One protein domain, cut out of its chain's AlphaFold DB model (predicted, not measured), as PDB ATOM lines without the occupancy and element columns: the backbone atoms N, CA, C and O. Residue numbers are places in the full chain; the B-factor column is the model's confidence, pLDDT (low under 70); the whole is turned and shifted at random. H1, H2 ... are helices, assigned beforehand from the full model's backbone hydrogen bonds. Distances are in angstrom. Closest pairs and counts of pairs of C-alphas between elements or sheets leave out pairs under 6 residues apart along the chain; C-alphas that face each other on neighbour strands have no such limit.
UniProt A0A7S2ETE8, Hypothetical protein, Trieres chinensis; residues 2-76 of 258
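This is residues 2 to 76 of the 258 residues of the protein "Hypothetical protein" of Trieres chinensis (UniProt A0A7S2ETE8). One long helix, H1, makes the length of the domain, and the short helix H2 packs crosswise on its middle; the long link between them folds back from the far end of H1. The ends of the rod, residues 2 to 9 of H1 and residues 35 to 40, stick out. The printed part has 75 residues with two named helices, H1 then H2, and no named strand: all helix. It is loose, with a radius of gyration of the C-alphas of 15.1 A, and spans 54 by 25 by 22 A.

H1, residues 2 to 36, touches H2, residues 60 to 68, with residues 18 to 26 alone. The closest C-alphas are those of Ala 22 and Ala 66, 5.0 A apart. Their lines are about perpendicular, at 75 degrees. In H1 and H2 every O i to N i+4 pair is within hydrogen-bond range.

H1 measures 50.8 A from C-alpha 2 at (-21.972, 50.887, -29.133) to C-alpha 36 at (-3.083, 4.107, -34.920). H2 measures 12.5 A and ends at C-alpha 68, (-21.051, 20.259, -28.513).

The C-alphas farthest apart, of Glu 2 and Ser 39, are 54.3 A apart. The printed part has no cut. The link from H1 to H2, 23 residues, is long. The model's pLDDT is under 70 in residues 38 to 49 and 72 to 76.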
ATOM      1  N   GLU A   2     -23.013  51.567 -29.917       76.94
ATOM      2  CA  GLU A   2     -21.972  50.887 -29.133       76.94
ATOM      3  C   GLU A   2     -22.373  49.474 -28.704       76.94
ATOM      4  O   GLU A   2     -21.600  48.545 -28.894       76.94
ATOM      5  N   THR A   3     -23.616  49.269 -28.260       81.62
ATOM      6  CA  THR A   3     -24.135  47.933 -27.928       81.62
ATOM      7  C   THR A   3     -24.141  46.988 -29.127       81.62
ATOM      8  O   THR A   3     -23.774  45.830 -28.994       81.62
ATOM      9  N   ALA A   4     -24.516  47.469 -30.314       84.12
ATOM     10  CA  ALA A   4     -24.515  46.647 -31.522       84.12
ATOM     11  C   ALA A   4     -23.084  46.313 -31.966       84.12
ATOM     12  O   ALA A   4     -22.824  45.186 -32.373       84.12
ATOM     13  N   ARG A   5     -22.142  47.257 -31.828       76.56
ATOM     14  CA  ARG A   5     -20.713  47.009 -32.077       76.56
ATOM     15  C   ARG A   5     -20.134  46.006 -31.079       76.56
ATOM     16  O   ARG A   5     -19.411  45.108 -31.488       76.56
ATOM     17  N   ALA A   6     -20.494  46.120 -29.804       79.69
ATOM     18  CA  ALA A   6     -20.087  45.175 -28.770       79.69
ATOM     19  C   ALA A   6     -20.667  43.776 -29.027       79.69
ATOM     20  O   ALA A   6     -19.940  42.794 -28.954       79.69
ATOM     21  N   LEU A   7     -21.946  43.677 -29.403       83.19
ATOM     22  CA  LEU A   7     -22.575  42.405 -29.765       83.19
ATOM     23  C   LEU A   7     -21.966  41.797 -31.031       83.19
ATOM     24  O   LEU A   7     -21.744  40.594 -31.068       83.19
ATOM     25  N   ALA A   8     -21.653  42.609 -32.041       84.06
ATOM     26  CA  ALA A   8     -20.973  42.142 -33.246       84.06
ATOM     27  C   ALA A   8     -19.558  41.638 -32.935       84.06
ATOM     28  O   ALA A   8     -19.157  40.597 -33.445       84.06
ATOM     29  N   PHE A   9     -18.823  42.335 -32.064       86.81
ATOM     30  CA  PHE A   9     -17.514  41.892 -31.595       86.81
ATOM     31  C   PHE A   9     -17.607  40.577 -30.814       86.81
ATOM     32  O   PHE A   9     -16.844  39.660 -31.086       86.81
ATOM     33  N   LEU A  10     -18.574  40.451 -29.902       84.75
ATOM     34  CA  LEU A  10     -18.808  39.214 -29.152       84.75
ATOM     35  C   LEU A  10     -19.217  38.059 -30.070       84.75
ATOM     36  O   LEU A  10     -18.746  36.942 -29.885       84.75
ATOM     37  N   ALA A  11     -20.060  38.317 -31.070       83.75
ATOM     38  CA  ALA A  11     -20.442  37.316 -32.059       83.75
ATOM     39  C   ALA A  11     -19.240  36.877 -32.907       83.75
ATOM     40  O   ALA A  11     -19.085  35.688 -33.169       83.75
ATOM     41  N   TYR A  12     -18.376  37.818 -33.297       89.38
ATOM     42  CA  TYR A  12     -17.146  37.526 -34.027       89.38
ATOM     43  C   TYR A  12     -16.153  36.717 -33.180       89.38
ATOM     44  O   TYR A  12     -15.647  35.707 -33.654       89.38
ATOM     45  N   ASP A  13     -15.925  37.109 -31.923       86.44
ATOM     46  CA  ASP A  13     -15.062  36.392 -30.974       86.44
ATOM     47  C   ASP A  13     -15.581  34.972 -30.707       86.44
ATOM     48  O   ASP A  13     -14.834  33.997 -30.753       86.44
ATOM     49  N   PHE A  14     -16.893  34.831 -30.500       86.44
ATOM     50  CA  PHE A  14     -17.517  33.533 -30.274       86.44
ATOM     51  C   PHE A  14     -17.429  32.626 -31.506       86.44
ATOM     52  O   PHE A  14     -17.078  31.453 -31.385       86.44
ATOM     53  N   LEU A  15     -17.695  33.164 -32.701       91.06
ATOM     54  CA  LEU A  15     -17.574  32.403 -33.941       91.06
ATOM     55  C   LEU A  15     -16.117  32.018 -34.226       91.06
ATOM     56  O   LEU A  15     -15.865  30.882 -34.618       91.06
ATOM     57  N   GLY A  16     -15.167  32.924 -33.977       90.12
ATOM     58  CA  GLY A  16     -13.734  32.653 -34.086       90.12
ATOM     59  C   GLY A  16     -13.313  31.468 -33.219       90.12
ATOM     60  O   GLY A  16     -12.725  30.521 -33.729       90.12
ATOM     61  N   LYS A  17     -13.736  31.445 -31.949       89.25
ATOM     62  CA  LYS A  17     -13.471  30.328 -31.023       89.25
ATOM     63  C   LYS A  17     -14.066  29.004 -31.493       89.25
ATOM     64  O   LYS A  17     -13.414  27.970 -31.369       89.25
ATOM     65  N   ILE A  18     -15.286  29.015 -32.039       91.44
ATOM     66  CA  ILE A  18     -15.899  27.805 -32.610       91.44
ATOM     67  C   ILE A  18     -15.061  27.290 -33.783       91.44
ATOM     68  O   ILE A  18     -14.801  26.091 -33.867       91.44
ATOM     69  N   VAL A  19     -14.627  28.185 -34.674       93.12
ATOM     70  CA  VAL A  19     -13.815  27.831 -35.846       93.12
ATOM     71  C   VAL A  19     -12.452  27.282 -35.423       93.12
ATOM     72  O   VAL A  19     -12.092  26.189 -35.849       93.12
ATOM     73  N   GLU A  20     -11.726  27.973 -34.544       91.00
ATOM     74  CA  GLU A  20     -10.435  27.514 -34.008       91.00
ATOM     75  C   GLU A  20     -10.559  26.139 -33.344       91.00
ATOM     76  O   GLU A  20      -9.758  25.236 -33.592       91.00
ATOM     77  N   LYS A  21     -11.611  25.943 -32.542       90.06
ATOM     78  CA  LYS A  21     -11.862  24.666 -31.880       90.06
ATOM     79  C   LYS A  21     -12.199  23.554 -32.871       90.06
ATOM     80  O   LYS A  21     -11.746  22.426 -32.685       90.06
ATOM     81  N   ALA A  22     -12.969  23.849 -33.915       92.81
ATOM     82  CA  ALA A  22     -13.284  22.884 -34.963       92.81
ATOM     83  C   ALA A  22     -12.017  22.419 -35.696       92.81
ATOM     84  O   ALA A  22     -11.844  21.217 -35.899       92.81
ATOM     85  N   ILE A  23     -11.103  23.346 -36.014       91.88
ATOM     86  CA  ILE A  23      -9.795  23.026 -36.611       91.88
ATOM     87  C   ILE A  23      -8.993  22.132 -35.666       91.88
ATOM     88  O   ILE A  23      -8.552  21.051 -36.059       91.88
ATOM     89  N   PHE A  24      -8.884  22.541 -34.401       90.12
ATOM     90  CA  PHE A  24      -8.156  21.800 -33.376       90.12
ATOM     91  C   PHE A  24      -8.666  20.359 -33.227       90.12
ATOM     92  O   PHE A  24      -7.880  19.416 -33.236       90.12
ATOM     93  N   LEU A  25      -9.984  20.167 -33.098       89.81
ATOM     94  CA  LEU A  25     -10.579  18.840 -32.913       89.81
ATOM     95  C   LEU A  25     -10.391  17.947 -34.139       89.81
ATOM     96  O   LEU A  25     -10.180  16.744 -33.991       89.81
ATOM     97  N   ARG A  26     -10.461  18.521 -35.341       90.81
ATOM     98  CA  ARG A  26     -10.216  17.787 -36.580       90.81
ATOM     99  C   ARG A  26      -8.772  17.301 -36.664       90.81
ATOM    100  O   ARG A  26      -8.552  16.102 -36.814       90.81
ATOM    101  N   ARG A  27      -7.802  18.198 -36.461       87.75
ATOM    102  CA  ARG A  27      -6.372  17.849 -36.435       87.75
ATOM    103  C   ARG A  27      -6.035  16.847 -35.346       87.75
ATOM    104  O   ARG A  27      -5.244  15.931 -35.559       87.75
ATOM    105  N   LEU A  28      -6.664  16.978 -34.181       86.56
ATOM    106  CA  LEU A  28      -6.483  16.030 -33.090       86.56
ATOM    107  C   LEU A  28      -6.897  14.610 -33.503       86.56
ATOM    108  O   LEU A  28      -6.152  13.668 -33.243       86.56
ATOM    109  N   LEU A  29      -8.035  14.458 -34.184       86.12
ATOM    110  CA  LEU A  29      -8.506  13.155 -34.664       86.12
ATOM    111  C   LEU A  29      -7.619  12.580 -35.766       86.12
ATOM    112  O   LEU A  29      -7.257  11.409 -35.696       86.12
ATOM    113  N   GLU A  30      -7.220  13.394 -36.744       85.62
ATOM    114  CA  GLU A  30      -6.298  12.977 -37.812       85.62
ATOM    115  C   GLU A  30      -4.962  12.487 -37.233       85.62
ATOM    116  O   GLU A  30      -4.397  11.475 -37.664       85.62
ATOM    117  N   ARG A  31      -4.481  13.156 -36.181       82.00
ATOM    118  CA  ARG A  31      -3.280  12.758 -35.447       82.00
ATOM    119  C   ARG A  31      -3.467  11.451 -34.685       82.00
ATOM    120  O   ARG A  31      -2.555  10.620 -34.660       82.00
ATOM    121  N   GLU A  32      -4.608  11.264 -34.030       83.50
ATOM    122  CA  GLU A  32      -4.935  10.014 -33.337       83.50
ATOM    123  C   GLU A  32      -5.036   8.838 -34.319       83.50
ATOM    124  O   GLU A  32      -4.473   7.771 -34.058       83.50
ATOM    125  N   GLU A  33      -5.653   9.048 -35.482       82.81
ATOM    126  CA  GLU A  33      -5.752   8.054 -36.552       82.81
ATOM    127  C   GLU A  33      -4.376   7.718 -37.147       82.81
ATOM    128  O   GLU A  33      -4.033   6.545 -37.321       82.81
ATOM    129  N   SER A  34      -3.530   8.727 -37.357       80.69
ATOM    130  CA  SER A  34      -2.151   8.547 -37.827       80.69
ATOM    131  C   SER A  34      -1.276   7.802 -36.812       80.69
ATOM    132  O   SER A  34      -0.399   7.024 -37.188       80.69
ATOM    133  N   ARG A  35      -1.522   7.974 -35.505       77.88
ATOM    134  CA  ARG A  35      -0.853   7.182 -34.455       77.88
ATOM    135  C   ARG A  35      -1.308   5.726 -34.445       77.88
ATOM    136  O   ARG A  35      -0.499   4.852 -34.134       77.88
ATOM    137  N   ALA A  36      -2.573   5.465 -34.767       79.06
ATOM    138  CA  ALA A  36      -3.083   4.107 -34.920       79.06
ATOM    139  C   ALA A  36      -2.532   3.428 -36.190       79.06
ATOM    140  O   ALA A  36      -2.290   2.222 -36.176       79.06
ATOM    141  N   ASN A  37      -2.265   4.207 -37.247       73.31
ATOM    142  CA  ASN A  37      -1.772   3.741 -38.545       73.31
ATOM    143  C   ASN A  37      -0.446   4.432 -38.943       73.31
ATOM    144  O   ASN A  37      -0.446   5.363 -39.751       73.31
ATOM    145  N   PRO A  38       0.714   3.946 -38.457       67.25
ATOM    146  CA  PRO A  38       2.012   4.621 -38.613       67.25
ATOM    147  C   PRO A  38       2.546   4.699 -40.057       67.25
ATOM    148  O   PRO A  38       3.605   5.274 -40.298       67.25
ATOM    149  N   SER A  39       1.847   4.119 -41.033       66.06
ATOM    150  CA  SER A  39       2.206   4.146 -42.456       66.06
ATOM    151  C   SER A  39       1.880   5.466 -43.174       66.06
ATOM    152  O   SER A  39       2.303   5.630 -44.314       66.06
ATOM    153  N   LEU A  40       1.156   6.396 -42.538       57.72
ATOM    154  CA  LEU A  40       0.711   7.675 -43.126       57.72
ATOM    155  C   LEU A  40       1.426   8.920 -42.557       57.72
ATOM    156  O   LEU A  40       0.929  10.031 -42.700       57.72
ATOM    157  N   CYS A  41       2.596   8.760 -41.930       47.59
ATOM    158  CA  CYS A  41       3.330   9.852 -41.273       47.59
ATOM    159  C   CYS A  41       3.725  11.005 -42.221       47.59
ATOM    160  O   CYS A  41       4.803  10.988 -42.820       47.59
ATOM    161  N   LEU A  42       2.909  12.058 -42.263       56.34
ATOM    162  CA  LEU A  42       3.399  13.421 -42.446       56.34
ATOM    163  C   LEU A  42       3.866  13.927 -41.077       56.34
ATOM    164  O   LEU A  42       3.186  13.765 -40.067       56.34
ATOM    165  N   ALA A  43       5.092  14.443 -41.032       54.41
ATOM    166  CA  ALA A  43       5.726  14.934 -39.819       54.41
ATOM    167  C   ALA A  43       5.096  16.271 -39.401       54.41
ATOM    168  O   ALA A  43       5.670  17.322 -39.659       54.41
ATOM    169  N   GLU A  44       3.914  16.227 -38.795       58.12
ATOM    170  CA  GLU A  44       3.292  17.409 -38.199       58.12
ATOM    171  C   GLU A  44       3.902  17.669 -36.822       58.12
ATOM    172  O   GLU A  44       4.014  16.778 -35.967       58.12
ATOM    173  N   THR A  45       4.359  18.901 -36.638       60.22
ATOM    174  CA  THR A  45       4.889  19.382 -35.368       60.22
ATOM    175  C   THR A  45       3.729  19.734 -34.439       60.22
ATOM    176  O   THR A  45       2.614  19.989 -34.881       60.22
ATOM    177  N   ASP A  46       3.960  19.741 -33.122       58.91
ATOM    178  CA  ASP A  46       2.922  20.123 -32.148       58.91
ATOM    179  C   ASP A  46       2.398  21.563 -32.348       58.91
ATOM    180  O   ASP A  46       1.384  21.926 -31.757       58.91
ATOM    181  N   GLU A  47       3.060  22.370 -33.183       58.41
ATOM    182  CA  GLU A  47       2.658  23.742 -33.504       58.41
ATOM    183  C   GLU A  47       1.603  23.826 -34.623       58.41
ATOM    184  O   GLU A  47       0.881  24.815 -34.695       58.41
ATOM    185  N   ASP A  48       1.407  22.762 -35.413       60.38
ATOM    186  CA  ASP A  48       0.522  22.769 -36.593       60.38
ATOM    187  C   ASP A  48      -0.959  22.469 -36.256       60.38
ATOM    188  O   ASP A  48      -1.821  22.401 -37.131       60.38
ATOM    189  N   ILE A  49      -1.296  22.293 -34.971       69.00
ATOM    190  CA  ILE A  49      -2.616  21.796 -34.533       69.00
ATOM    191  C   ILE A  49      -3.756  22.788 -34.853       69.00
ATOM    192  O   ILE A  49      -4.916  22.389 -34.966       69.00
ATOM    193  N   LEU A  50      -3.442  24.076 -35.019       75.81
ATOM    194  CA  LEU A  50      -4.412  25.130 -35.351       75.81
ATOM    195  C   LEU A  50      -4.388  25.541 -36.830       75.81
ATOM    196  O   LEU A  50      -5.135  26.440 -37.217       75.81
ATOM    197  N   GLU A  51      -3.575  24.893 -37.667       82.81
ATOM    198  CA  GLU A  51      -3.447  25.251 -39.079       82.81
ATOM    199  C   GLU A  51      -4.203  24.281 -39.998       82.81
ATOM    200  O   GLU A  51      -4.114  23.052 -39.916       82.81
ATOM    201  N   MET A  52      -4.970  24.852 -40.926       85.56
ATOM    202  CA  MET A  52      -5.628  24.108 -41.998       85.56
ATOM    203  C   MET A  52      -4.738  24.038 -43.238       85.56
ATOM    204  O   MET A  52      -4.045  25.002 -43.566       85.56
ATOM    205  N   LEU A  53      -4.793  22.924 -43.973       85.31
ATOM    206  CA  LEU A  53      -4.032  22.790 -45.207       85.31
ATOM    207  C   LEU A  53      -4.641  23.697 -46.287       85.31
ATOM    208  O   LEU A  53      -5.857  23.919 -46.312       85.31
ATOM    209  N   PRO A  54      -3.833  24.211 -47.230       87.69
ATOM    210  CA  PRO A  54      -4.351  25.012 -48.330       87.69
ATOM    211  C   PRO A  54      -5.426  24.258 -49.127       87.69
ATOM    212  O   PRO A  54      -5.179  23.179 -49.658       87.69
ATOM    213  N   GLY A  55      -6.619  24.847 -49.234       89.88
ATOM    214  CA  GLY A  55      -7.762  24.258 -49.948       89.88
ATOM    215  C   GLY A  55      -8.648  23.344 -49.099       89.88
ATOM    216  O   GLY A  55      -9.707  22.926 -49.563       89.88
ATOM    217  N   GLU A  56      -8.264  23.072 -47.855       90.50
ATOM    218  CA  GLU A  56      -9.106  22.379 -46.891       90.50
ATOM    219  C   GLU A  56     -10.212  23.317 -46.377       90.50
ATOM    220  O   GLU A  56     -10.012  24.524 -46.229       90.50
ATOM    221  N   GLN A  57     -11.399  22.771 -46.110       94.12
ATOM    222  CA  GLN A  57     -12.520  23.510 -45.522       94.12
ATOM    223  C   GLN A  57     -13.137  22.710 -44.376       94.12
ATOM    224  O   GLN A  57     -13.160  21.475 -44.405       94.12
ATOM    225  N   LEU A  58     -13.631  23.426 -43.364       94.31
ATOM    226  CA  LEU A  58     -14.376  22.830 -42.260       94.31
ATOM    227  C   LEU A  58     -15.718  22.307 -42.767       94.31
ATOM    228  O   LEU A  58     -16.441  23.001 -43.486       94.31
ATOM    229  N   SER A  59     -16.055  21.086 -42.369       96.00
ATOM    230  CA  SER A  59     -17.373  20.527 -42.628       96.00
ATOM    231  C   SER A  59     -18.388  21.053 -41.601       96.00
ATOM    232  O   SER A  59     -18.021  21.450 -40.491       96.00
ATOM    233  N   PRO A  60     -19.696  21.014 -41.907       96.31
ATOM    234  CA  PRO A  60     -20.729  21.329 -40.920       96.31
ATOM    235  C   PRO A  60     -20.683  20.424 -39.676       96.31
ATOM    236  O   PRO A  60     -21.149  20.818 -38.610       96.31
ATOM    237  N   GLU A  61     -20.144  19.212 -39.805       96.12
ATOM    238  CA  GLU A  61     -20.001  18.241 -38.716       96.12
ATOM    239  C   GLU A  61     -18.883  18.640 -37.751       96.12
ATOM    240  O   GLU A  61     -19.066  18.531 -36.538       96.12
ATOM    241  N   ASP A  62     -17.778  19.185 -38.272       94.25
ATOM    242  CA  ASP A  62     -16.678  19.722 -37.462       94.25
ATOM    243  C   ASP A  62     -17.174  20.874 -36.576       94.25
ATOM    244  O   ASP A  62     -16.891  20.920 -35.377       94.25
ATOM    245  N   ILE A  63     -17.994  21.765 -37.148       94.56
ATOM    246  CA  ILE A  63     -18.614  22.879 -36.419       94.56
ATOM    247  C   ILE A  63     -19.583  22.368 -35.348       94.56
ATOM    248  O   ILE A  63     -19.540  22.843 -34.215       94.56
ATOM    249  N   LYS A  64     -20.437  21.384 -35.670       95.12
ATOM    250  CA  LYS A  64     -21.348  20.779 -34.682       95.12
ATOM    251  C   LYS A  64     -20.578  20.175 -33.513       95.12
ATOM    252  O   LYS A  64     -20.918  20.448 -32.367       95.12
ATOM    253  N   ARG A  65     -19.507  19.429 -33.794       93.38
ATOM    254  CA  ARG A  65     -18.659  18.825 -32.760       93.38
ATOM    255  C   ARG A  65     -17.992  19.883 -31.881       93.38
ATOM    256  O   ARG A  65     -17.954  19.723 -30.667       93.38
ATOM    257  N   ALA A  66     -17.514  20.976 -32.476       92.38
ATOM    258  CA  ALA A  66     -16.958  22.097 -31.723       92.38
ATOM    259  C   ALA A  66     -18.006  22.779 -30.829       92.38
ATOM    260  O   ALA A  66     -17.698  23.130 -29.698       92.38
ATOM    261  N   MET A  67     -19.249  22.929 -31.300       89.62
ATOM    262  CA  MET A  67     -20.345  23.496 -30.504       89.62
ATOM    263  C   MET A  67     -20.823  22.576 -29.370       89.62
ATOM    264  O   MET A  67     -21.313  23.069 -28.356       89.62
ATOM    265  N   GLU A  68     -20.718  21.257 -29.540       91.12
ATOM    266  CA  GLU A  68     -21.051  20.259 -28.513       91.12
ATOM    267  C   GLU A  68     -19.968  20.142 -27.427       91.12
ATOM    268  O   GLU A  68     -20.245  19.669 -26.320       91.12
ATOM    269  N   ASP A  69     -18.739  20.583 -27.712       86.31
ATOM    270  CA  ASP A  69     -17.645  20.564 -26.747       86.31
ATOM    271  C   ASP A  69     -17.864  21.627 -25.659       86.31
ATOM    272  O   ASP A  69     -17.735  22.834 -25.872       86.31
ATOM    273  N   SER A  70     -18.140  21.151 -24.442       71.94
ATOM    274  CA  SER A  70     -18.330  21.975 -23.241       71.94
ATOM    275  C   SER A  70     -17.144  22.878 -22.877       71.94
ATOM    276  O   SER A  70     -17.301  23.755 -22.034       71.94
ATOM    277  N   THR A  71     -15.966  22.680 -23.482       72.62
ATOM    278  CA  THR A  71     -14.795  23.553 -23.306       72.62
ATOM    279  C   THR A  71     -14.850  24.820 -24.156       72.62
ATOM    280  O   THR A  71     -14.125  25.767 -23.850       72.62
ATOM    281  N   VAL A  72     -15.753  24.906 -25.146       62.62
ATOM    282  CA  VAL A  72     -16.153  26.181 -25.770       62.62
ATOM    283  C   VAL A  72     -17.073  26.919 -24.799       62.62
ATOM    284  O   VAL A  72     -18.226  27.244 -25.073       62.62
ATOM    285  N   LEU A  73     -16.568  27.172 -23.595       57.22
ATOM    286  CA  LEU A  73     -17.196  28.128 -22.714       57.22
ATOM    287  C   LEU A  73     -16.950  29.488 -23.351       57.22
ATOM    288  O   LEU A  73     -15.808  29.907 -23.550       57.22
ATOM    289  N   SER A  74     -18.028  30.214 -23.621       53.22
ATOM    290  CA  SER A  74     -17.994  31.667 -23.707       53.22
ATOM    291  C   SER A  74     -17.632  32.205 -22.320       53.22
ATOM    292  O   SER A  74     -18.470  32.800 -21.648       53.22
ATOM    293  N   ALA A  75     -16.419  31.916 -21.841       50.41
ATOM    294  CA  ALA A  75     -15.867  32.529 -20.657       50.41
ATOM    295  C   ALA A  75     -15.827  34.023 -20.983       50.41
ATOM    296  O   ALA A  75     -15.109  34.427 -21.907       50.41
ATOM    297  N   PRO A  76     -16.656  34.845 -20.320       49.34
ATOM    298  CA  PRO A  76     -16.587  36.275 -20.523       49.34
ATOM    299  C   PRO A  76     -15.154  36.686 -20.198       49.34
ATOM    300  O   PRO A  76     -14.635  36.285 -19.155       49.34
TER     301      PRO A  76